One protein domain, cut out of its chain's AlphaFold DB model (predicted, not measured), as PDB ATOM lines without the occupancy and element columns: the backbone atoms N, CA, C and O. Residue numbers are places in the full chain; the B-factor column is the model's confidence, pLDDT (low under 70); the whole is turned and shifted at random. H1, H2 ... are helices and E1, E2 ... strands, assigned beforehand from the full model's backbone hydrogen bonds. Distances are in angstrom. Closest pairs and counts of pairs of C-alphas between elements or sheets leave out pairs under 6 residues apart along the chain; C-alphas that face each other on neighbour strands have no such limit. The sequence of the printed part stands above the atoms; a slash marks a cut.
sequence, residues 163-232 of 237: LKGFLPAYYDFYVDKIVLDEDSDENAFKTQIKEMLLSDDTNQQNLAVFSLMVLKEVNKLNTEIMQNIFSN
ATOM      1  N   LEU A 163     -43.180  46.563 -36.434       80.38
ATOM      2  CA  LEU A 163     -42.445  47.363 -35.456       80.38
ATOM      3  C   LEU A 163     -43.180  48.633 -35.017       80.38
ATOM      4  O   LEU A 163     -42.663  49.402 -34.203       80.38
ATOM      5  N   LYS A 164     -44.391  48.862 -35.530       78.56
ATOM      6  CA  LYS A 164     -45.180  50.051 -35.220       78.56
ATOM      7  C   LYS A 164     -45.484  50.117 -33.726       78.56
ATOM      8  O   LYS A 164     -46.013  49.179 -33.142       78.56
ATOM      9  N   GLY A 165     -45.155  51.254 -33.116       76.62
ATOM     10  CA  GLY A 165     -45.297  51.471 -31.672       76.62
ATOM     11  C   GLY A 165     -44.102  51.011 -30.829       76.62
ATOM     12  O   GLY A 165     -44.075  51.323 -29.643       76.62
ATOM     13  N   PHE A 166     -43.112  50.334 -31.425       78.38
ATOM     14  CA  PHE A 166     -41.886  49.891 -30.745       78.38
ATOM     15  C   PHE A 166     -40.647  50.614 -31.269       78.38
ATOM     16  O   PHE A 166     -39.893  51.205 -30.503       78.38
ATOM     17  N   LEU A 167     -40.458  50.595 -32.587       83.38
ATOM     18  CA  LEU A 167     -39.387  51.310 -33.261       83.38
ATOM     19  C   LEU A 167     -40.033  52.176 -34.344       83.38
ATOM     20  O   LEU A 167     -40.620  51.618 -35.276       83.38
ATOM     21  N   PRO A 168     -39.970  53.516 -34.242       84.69
ATOM     22  CA  PRO A 168     -40.529  54.398 -35.255       84.69
ATOM     23  C   PRO A 168     -39.610  54.386 -36.481       84.69
ATOM     24  O   PRO A 168     -38.788  55.270 -36.692       84.69
ATOM     25  N   ALA A 169     -39.707  53.317 -37.261       88.88
ATOM     26  CA  ALA A 169     -38.932  53.091 -38.463       88.88
ATOM     27  C   ALA A 169     -39.859  52.718 -39.611       88.88
ATOM     28  O   ALA A 169     -40.846  52.008 -39.423       88.88
ATOM     29  N   TYR A 170     -39.509  53.157 -40.814       89.88
ATOM     30  CA  TYR A 170     -40.189  52.743 -42.033       89.88
ATOM     31  C   TYR A 170     -39.190  52.536 -43.166       89.88
ATOM     32  O   TYR A 170     -38.069  53.049 -43.144       89.88
ATOM     33  N   TYR A 171     -39.598  51.759 -44.166       93.00
ATOM     34  CA  TYR A 171     -38.852  51.603 -45.405       93.00
ATOM     35  C   TYR A 171     -39.404  52.550 -46.476       93.00
ATOM     36  O   TYR A 171     -40.587  52.491 -46.810       93.00
ATOM     37  N   ASP A 172     -38.548  53.411 -47.024       91.75
ATOM     38  CA  ASP A 172     -38.850  54.223 -48.200       91.75
ATOM     39  C   ASP A 172     -38.401  53.481 -49.467       91.75
ATOM     40  O   ASP A 172     -37.211  53.401 -49.789       91.75
ATOM     41  N   PHE A 173     -39.381  52.953 -50.200       91.00
ATOM     42  CA  PHE A 173     -39.174  52.230 -51.453       91.00
ATOM     43  C   PHE A 173     -38.565  53.096 -52.567       91.00
ATOM     44  O   PHE A 173     -37.826  52.580 -53.405       91.00
ATOM     45  N   TYR A 174     -38.859  54.398 -52.613       88.31
ATOM     46  CA  TYR A 174     -38.440  55.251 -53.729       88.31
ATOM     47  C   TYR A 174     -36.950  55.574 -53.682       88.31
ATOM     48  O   TYR A 174     -36.313  55.665 -54.731       88.31
ATOM     49  N   VAL A 175     -36.397  55.720 -52.476       89.81
ATOM     50  CA  VAL A 175     -34.961  55.973 -52.264       89.81
ATOM     51  C   VAL A 175     -34.201  54.754 -51.746       89.81
ATOM     52  O   VAL A 175     -32.990  54.836 -51.555       89.81
ATOM     53  N   ASP A 176     -34.899  53.639 -51.524       92.00
ATOM     54  CA  ASP A 176     -34.370  52.375 -51.011       92.00
ATOM     55  C   ASP A 176     -33.640  52.494 -49.660       92.00
ATOM     56  O   ASP A 176     -32.561  51.930 -49.436       92.00
ATOM     57  N   LYS A 177     -34.233  53.237 -48.723       91.12
ATOM     58  CA  LYS A 177     -33.646  53.472 -47.398       91.12
ATOM     59  C   LYS A 177     -34.612  53.120 -46.290       91.12
ATOM     60  O   LYS A 177     -35.812  53.329 -46.402       91.12
ATOM     61  N   ILE A 178     -34.057  52.622 -45.194       91.75
ATOM     62  CA  ILE A 178     -34.771  52.571 -43.926       91.75
ATOM     63  C   ILE A 178     -34.545  53.905 -43.225       91.75
ATOM     64  O   ILE A 178     -33.403  54.351 -43.092       91.75
ATOM     65  N   VAL A 179     -35.631  54.535 -42.797       89.88
ATOM     66  CA  VAL A 179     -35.627  55.808 -42.082       89.88
ATOM     67  C   VAL A 179     -36.060  55.542 -40.648       89.88
ATOM     68  O   VAL A 179     -37.083  54.896 -40.426       89.88
ATOM     69  N   LEU A 180     -35.266  56.023 -39.691       87.25
ATOM     70  CA  LEU A 180     -35.665  56.119 -38.290       87.25
ATOM     71  C   LEU A 180     -36.237  57.511 -38.044       87.25
ATOM     72  O   LEU A 180     -35.669  58.492 -38.522       87.25
ATOM     73  N   ASP A 181     -37.316  57.590 -37.281       81.19
ATOM     74  CA  ASP A 181     -37.788  58.849 -36.723       81.19
ATOM     75  C   ASP A 181     -36.798  59.334 -35.650       81.19
ATOM     76  O   ASP A 181     -36.385  58.566 -34.777       81.19
ATOM     77  N   GLU A 182     -36.359  60.588 -35.753       66.31
ATOM     78  CA  GLU A 182     -35.227  61.126 -34.983       66.31
ATOM     79  C   GLU A 182     -35.591  61.458 -33.525       66.31
ATOM     80  O   GLU A 182     -34.698  61.615 -32.693       66.31
ATOM     81  N   ASP A 183     -36.883  61.488 -33.191       66.81
ATOM     82  CA  ASP A 183     -37.391  61.872 -31.868       66.81
ATOM     83  C   ASP A 183     -37.386  60.724 -30.827       66.81
ATOM     84  O   ASP A 183     -37.946  60.856 -29.735       66.81
ATOM     85  N   SER A 184     -36.766  59.574 -31.125       67.94
ATOM     86  CA  SER A 184     -36.769  58.408 -30.226       67.94
ATOM     87  C   SER A 184     -35.795  58.547 -29.042       67.94
ATOM     88  O   SER A 184     -34.601  58.775 -29.241       67.94
ATOM     89  N   ASP A 185     -36.268  58.315 -27.811       75.31
ATOM     90  CA  ASP A 185     -35.417  58.218 -26.614       75.31
ATOM     91  C   ASP A 185     -34.610  56.905 -26.624       75.31
ATOM     92  O   ASP A 185     -35.135  55.814 -26.381       75.31
ATOM     93  N   GLU A 186     -33.307  57.020 -26.891       75.19
ATOM     94  CA  GLU A 186     -32.384  55.887 -26.986       75.19
ATOM     95  C   GLU A 186     -32.312  55.061 -25.687       75.19
ATOM     96  O   GLU A 186     -32.159  53.838 -25.735       75.19
ATOM     97  N   ASN A 187     -32.434  55.694 -24.516       76.19
ATOM     98  CA  ASN A 187     -32.373  54.990 -23.234       76.19
ATOM     99  C   ASN A 187     -33.670  54.236 -22.948       76.19
ATOM    100  O   ASN A 187     -33.618  53.089 -22.500       76.19
ATOM    101  N   ALA A 188     -34.819  54.848 -23.240       79.75
ATOM    102  CA  ALA A 188     -36.110  54.173 -23.133       79.75
ATOM    103  C   ALA A 188     -36.162  52.943 -24.053       79.75
ATOM    104  O   ALA A 188     -36.528  51.851 -23.614       79.75
ATOM    105  N   PHE A 189     -35.693  53.097 -25.295       81.25
ATOM    106  CA  PHE A 189     -35.610  52.008 -26.262       81.25
ATOM    107  C   PHE A 189     -34.691  50.867 -25.787       81.25
ATOM    108  O   PHE A 189     -35.078  49.701 -25.847       81.25
ATOM    109  N   LYS A 190     -33.494  51.174 -25.257       81.38
ATOM    110  CA  LYS A 190     -32.569  50.161 -24.702       81.38
ATOM    111  C   LYS A 190     -33.226  49.321 -23.605       81.38
ATOM    112  O   LYS A 190     -33.116  48.094 -23.630       81.38
ATOM    113  N   THR A 191     -33.889  49.976 -22.651       84.44
ATOM    114  CA  THR A 191     -34.594  49.300 -21.551       84.44
ATOM    115  C   THR A 191     -35.700  48.401 -22.091       84.44
ATOM    116  O   THR A 191     -35.740  47.220 -21.753       84.44
ATOM    117  N   GLN A 192     -36.524  48.922 -23.000       87.25
ATOM    118  CA  GLN A 192     -37.625  48.181 -23.605       87.25
ATOM    119  C   GLN A 192     -37.137  46.931 -24.353       87.25
ATOM    120  O   GLN A 192     -37.635  45.837 -24.108       87.25
ATOM    121  N   ILE A 193     -36.114  47.049 -25.209       88.81
ATOM    122  CA  ILE A 193     -35.546  45.902 -25.938       88.81
ATOM    123  C   ILE A 193     -35.023  44.828 -24.984       88.81
ATOM    124  O   ILE A 193     -35.211  43.638 -25.233       88.81
ATOM    125  N   LYS A 194     -34.384  45.228 -23.882       88.12
ATOM    126  CA  LYS A 194     -33.876  44.285 -22.882       88.12
ATOM    127  C   LYS A 194     -35.006  43.519 -22.193       88.12
ATOM    128  O   LYS A 194     -34.915  42.302 -22.071       88.12
ATOM    129  N   GLU A 195     -36.064  44.212 -21.780       89.69
ATOM    130  CA  GLU A 195     -37.254  43.586 -21.185       89.69
ATOM    131  C   GLU A 195     -37.933  42.621 -22.162       89.69
ATOM    132  O   GLU A 195     -38.309  41.515 -21.781       89.69
ATOM    133  N   MET A 196     -38.027  43.001 -23.436       90.25
ATOM    134  CA  MET A 196     -38.623  42.173 -24.483       90.25
ATOM    135  C   MET A 196     -37.807  40.907 -24.773       90.25
ATOM    136  O   MET A 196     -38.386  39.837 -24.939       90.25
ATOM    137  N   LEU A 197     -36.472  41.000 -24.793       89.69
ATOM    138  CA  LEU A 197     -35.588  39.839 -24.964       89.69
ATOM    139  C   LEU A 197     -35.649  38.864 -23.783       89.69
ATOM    140  O   LEU A 197     -35.452  37.668 -23.978       89.69
ATOM    141  N   LEU A 198     -35.904  39.369 -22.574       89.50
ATOM    142  CA  LEU A 198     -36.034  38.573 -21.348       89.50
ATOM    143  C   LEU A 198     -37.470  38.090 -21.088       89.50
ATOM    144  O   LEU A 198     -37.703  37.377 -20.116       89.50
ATOM    145  N   SER A 199     -38.431  38.493 -21.919       89.69
ATOM    146  CA  SER A 199     -39.833  38.099 -21.790       89.69
ATOM    147  C   SER A 199     -40.026  36.616 -22.106       89.69
ATOM    148  O   SER A 199     -39.364  36.089 -22.996       89.69
ATOM    149  N   ASP A 200     -40.995  35.962 -21.461       90.25
ATOM    150  CA  ASP A 200     -41.468  34.626 -21.859       90.25
ATOM    151  C   ASP A 200     -42.366  34.668 -23.116       90.25
ATOM    152  O   ASP A 200     -42.717  33.626 -23.673       90.25
ATOM    153  N   ASP A 201     -42.758  35.862 -23.574       88.38
ATOM    154  CA  ASP A 201     -43.542  36.046 -24.795       88.38
ATOM    155  C   ASP A 201     -42.626  36.053 -26.027       88.38
ATOM    156  O   ASP A 201     -41.908  37.018 -26.304       88.38
ATOM    157  N   THR A 202     -42.695  34.978 -26.814       84.56
ATOM    158  CA  THR A 202     -41.948  34.828 -28.069       84.56
ATOM    159  C   THR A 202     -42.194  35.984 -29.045       84.56
ATOM    160  O   THR A 202     -41.284  36.358 -29.783       84.56
ATOM    161  N   ASN A 203     -43.374  36.613 -29.042       83.50
ATOM    162  CA  ASN A 203     -43.633  37.771 -29.900       83.50
ATOM    163  C   ASN A 203     -42.824  38.995 -29.460       83.50
ATOM    164  O   ASN A 203     -42.277  39.697 -30.310       83.50
ATOM    165  N   GLN A 204     -42.695  39.231 -28.150       87.88
ATOM    166  CA  GLN A 204     -41.852  40.308 -27.620       87.88
ATOM    167  C   GLN A 204     -40.386  40.069 -27.994       87.88
ATOM    168  O   GLN A 204     -39.726  40.969 -28.514       87.88
ATOM    169  N   GLN A 205     -39.902  38.835 -27.837       87.25
ATOM    170  CA  GLN A 205     -38.548  38.461 -28.251       87.25
ATOM    171  C   GLN A 205     -38.325  38.708 -29.755       87.25
ATOM    172  O   GLN A 205     -37.320  39.307 -30.143       87.25
ATOM    173  N   ASN A 206     -39.281  38.321 -30.608       84.75
ATOM    174  CA  ASN A 206     -39.202  38.518 -32.059       84.75
ATOM    175  C   ASN A 206     -39.153  40.004 -32.440       84.75
ATOM    176  O   ASN A 206     -38.304  40.411 -33.234       84.75
ATOM    177  N   LEU A 207     -40.019  40.830 -31.849       86.62
ATOM    178  CA  LEU A 207     -40.035  42.280 -32.067       86.62
ATOM    179  C   LEU A 207     -38.716  42.939 -31.648       86.62
ATOM    180  O   LEU A 207     -38.209  43.822 -32.348       86.62
ATOM    181  N   ALA A 208     -38.119  42.480 -30.546       89.44
ATOM    182  CA  ALA A 208     -36.815  42.957 -30.110       89.44
ATOM    183  C   ALA A 208     -35.711  42.589 -31.112       89.44
ATOM    184  O   ALA A 208     -34.918  43.446 -31.508       89.44
ATOM    185  N   VAL A 209     -35.697  41.341 -31.586       87.00
ATOM    186  CA  VAL A 209     -34.751  40.869 -32.606       87.00
ATOM    187  C   VAL A 209     -34.885  41.669 -33.907       87.00
ATOM    188  O   VAL A 209     -33.876  42.135 -34.441       87.00
ATOM    189  N   PHE A 210     -36.105  41.896 -34.399       88.19
ATOM    190  CA  PHE A 210     -36.348  42.716 -35.589       88.19
ATOM    191  C   PHE A 210     -35.867  44.155 -35.418       88.19
ATOM    192  O   PHE A 210     -35.226  44.705 -36.315       88.19
ATOM    193  N   SER A 211     -36.114  44.754 -34.255       89.12
ATOM    194  CA  SER A 211     -35.662  46.113 -33.961       89.12
ATOM    195  C   SER A 211     -34.133  46.213 -34.000       89.12
ATOM    196  O   SER A 211     -33.582  47.146 -34.586       89.12
ATOM    197  N   LEU A 212     -33.425  45.211 -33.469       88.31
ATOM    198  CA  LEU A 212     -31.965  45.133 -33.557       88.31
ATOM    199  C   LEU A 212     -31.470  44.953 -35.000       88.31
ATOM    200  O   LEU A 212     -30.464  45.559 -35.376       88.31
ATOM    201  N   MET A 213     -32.172  44.170 -35.830       87.19
ATOM    202  CA  MET A 213     -31.850  44.039 -37.260       87.19
ATOM    203  C   MET A 213     -31.982  45.374 -37.996       87.19
ATOM    204  O   MET A 213     -31.084  45.729 -38.761       87.19
ATOM    205  N   VAL A 214     -33.052  46.130 -37.724       89.56
ATOM    206  CA  VAL A 214     -33.258  47.472 -38.283       89.56
ATOM    207  C   VAL A 214     -32.122  48.403 -37.881       89.56
ATOM    208  O   VAL A 214     -31.491  48.997 -38.752       89.56
ATOM    209  N   LEU A 215     -31.802  48.487 -36.585       88.06
ATOM    210  CA  LEU A 215     -30.717  49.340 -36.094       88.06
ATOM    211  C   LEU A 215     -29.358  48.968 -36.689       88.06
ATOM    212  O   LEU A 215     -28.540  49.853 -36.949       88.06
ATOM    213  N   LYS A 216     -29.106  47.675 -36.916       87.38
ATOM    214  CA  LYS A 216     -27.900  47.211 -37.606       87.38
ATOM    215  C   LYS A 216     -27.865  47.707 -39.053       87.38
ATOM    216  O   LYS A 216     -26.835  48.227 -39.467       87.38
ATOM    217  N   GLU A 217     -28.966  47.595 -39.796       86.25
ATOM    218  CA  GLU A 217     -29.047  48.017 -41.208       86.25
ATOM    219  C   GLU A 217     -28.848  49.534 -41.379       86.25
ATOM    220  O   GLU A 217     -28.267  49.970 -42.370       86.25
ATOM    221  N   VAL A 218     -29.259  50.350 -40.400       87.69
ATOM    222  CA  VAL A 218     -29.055  51.815 -40.421       87.69
ATOM    223  C   VAL A 218     -27.804  52.286 -39.669       87.69
ATOM    224  O   VAL A 218     -27.647  53.481 -39.420       87.69
ATOM    225  N   ASN A 219     -26.896  51.373 -39.302       85.56
ATOM    226  CA  ASN A 219     -25.651  51.669 -38.577       85.56
ATOM    227  C   ASN A 219     -25.849  52.411 -37.239       85.56
ATOM    228  O   ASN A 219     -25.001  53.197 -36.813       85.56
ATOM    229  N   LYS A 220     -26.971  52.161 -36.562       84.19
ATOM    230  CA  LYS A 220     -27.281  52.692 -35.227       84.19
ATOM    231  C   LYS A 220     -27.110  51.652 -34.120       84.19
ATOM    232  O   LYS A 220     -27.121  52.018 -32.953       84.19
ATOM    233  N   LEU A 221     -26.890  50.379 -34.459       80.88
ATOM    234  CA  LEU A 221     -26.536  49.341 -33.490       80.88
ATOM    235  C   LEU A 221     -25.031  49.372 -33.185       80.88
ATOM    236  O   LEU A 221     -24.230  48.769 -33.898       80.88
ATOM    237  N   ASN A 222     -24.640  50.085 -32.130       77.19
ATOM    238  CA  ASN A 222     -23.244  50.182 -31.697       77.19
ATOM    239  C   ASN A 222     -22.904  49.184 -30.566       77.19
ATOM    240  O   ASN A 222     -23.777  48.562 -29.954       77.19
ATOM    241  N   THR A 223     -21.607  49.017 -30.291       75.19
ATOM    242  CA  THR A 223     -21.106  48.083 -29.267       75.19
ATOM    243  C   THR A 223     -21.602  48.428 -27.863       75.19
ATOM    244  O   THR A 223     -21.825  47.521 -27.068       75.19
ATOM    245  N   GLU A 224     -21.822  49.708 -27.564       74.25
ATOM    246  CA  GLU A 224     -22.341  50.161 -26.272       74.25
ATOM    247  C   GLU A 224     -23.802  49.732 -26.072       74.25
ATOM    248  O   GLU A 224     -24.153  49.218 -25.011       74.25
ATOM    249  N   ILE A 225     -24.652  49.866 -27.095       72.31
ATOM    250  CA  ILE A 225     -26.037  49.376 -27.082       72.31
ATOM    251  C   ILE A 225     -26.045  47.864 -26.849       72.31
ATOM    252  O   ILE A 225     -26.737  47.388 -25.952       72.31
ATOM    253  N   MET A 226     -25.221  47.119 -27.591       78.44
ATOM    254  CA  MET A 226     -25.105  45.668 -27.428       78.44
ATOM    255  C   MET A 226     -24.660  45.299 -26.007       78.44
ATOM    256  O   MET A 226     -25.312  44.501 -25.341       78.44
ATOM    257  N   GLN A 227     -23.596  45.916 -25.491       76.75
ATOM    258  CA  GLN A 227     -23.124  45.652 -24.129       76.75
ATOM    259  C   GLN A 227     -24.194  45.971 -23.077       76.75
ATOM    260  O   GLN A 227     -24.375  45.197 -22.145       76.75
ATOM    261  N   ASN A 228     -24.961  47.050 -23.226       72.81
ATOM    262  CA  ASN A 228     -26.024  47.393 -22.275       72.81
ATOM    263  C   ASN A 228     -27.195  46.395 -22.298       72.81
ATOM    264  O   ASN A 228     -27.719  46.024 -21.240       72.81
ATOM    265  N   ILE A 229     -27.570  45.921 -23.487       77.50
ATOM    266  CA  ILE A 229     -28.615  44.907 -23.654       77.50
ATOM    267  C   ILE A 229     -28.164  43.579 -23.029       77.50
ATOM    268  O   ILE A 229     -28.875  43.029 -22.189       77.50
ATOM    269  N   PHE A 230     -26.957  43.110 -23.361       76.38
ATOM    270  CA  PHE A 230     -26.482  41.771 -22.989       76.38
ATOM    271  C   PHE A 230     -25.773  41.688 -21.623       76.38
ATOM    272  O   PHE A 230     -25.677  40.599 -21.069       76.38
ATOM    273  N   SER A 231     -25.348  42.806 -21.019       66.94
ATOM    274  CA  SER A 231     -24.557  42.835 -19.764       66.94
ATOM    275  C   SER A 231     -25.183  42.131 -18.555       66.94
ATOM    276  O   SER A 231     -24.446  41.768 -17.644       66.94
ATOM    277  N   ASN A 232     -26.504  41.908 -18.540       53.66
ATOM    278  CA  ASN A 232     -27.200  41.221 -17.439       53.66
ATOM    279  C   ASN A 232     -27.989  39.979 -17.882       53.66
ATOM    280  O   ASN A 232     -28.711  39.415 -17.069       53.66
TER     281      ASN A 232
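What this domain is: This is residues 163 to 232 of the 237 residues of an uncharacterized protein of Thermodesulfobacterium geofontis (UniProt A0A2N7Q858). An antiparallel strand hairpin, E1 and E2, extends from one end of a small body of three helices, in which H1 packs on both H2 and H3. The printed part has 70 residues, with two named strands, order E1 - E2, then three named helices: mostly helix. It is compact, radius of gyration of the C-alphas 12.2 A, with an elongated outline of 39 by 25 by 19 A.

How they stand to each other: E1, residues 169 to 172, and E2, residues 177 to 180, are antiparallel at 154 degrees; N 170 and O 179 are 3.0 A apart, within hydrogen-bond range. H1, residues 186 to 197, and H2, residues 202 to 217, form a helical hairpin: they touch, closest C-alphas Leu 197 and Gln 205, 4.6 A, at a steep tilt of 43 degrees, opposite ways. H1 touches H3, residues 223 to 230, with residues 190 to 194 alone, closest C-alphas Lys 194 and Ile 229, 5.4 A. H2 and H3 are apart. In H1, H2 and H3 every O i to N i+4 pair is within hydrogen-bond range.

Where its parts are: E1 begins at C-alpha 169 (-38.932, 53.091, -38.463). H2 spans 22.6 A, H1 16.5 A. H3 ends at C-alpha 230 (-26.482, 41.771, -22.989).

The domain as a whole: The C-alphas farthest apart, Tyr 174 and Asn 232, stand 40.5 A apart. The printed part has no cut, and its four links are tight. pLDDT is under 70 at residues 182 to 184 and 231 to 232.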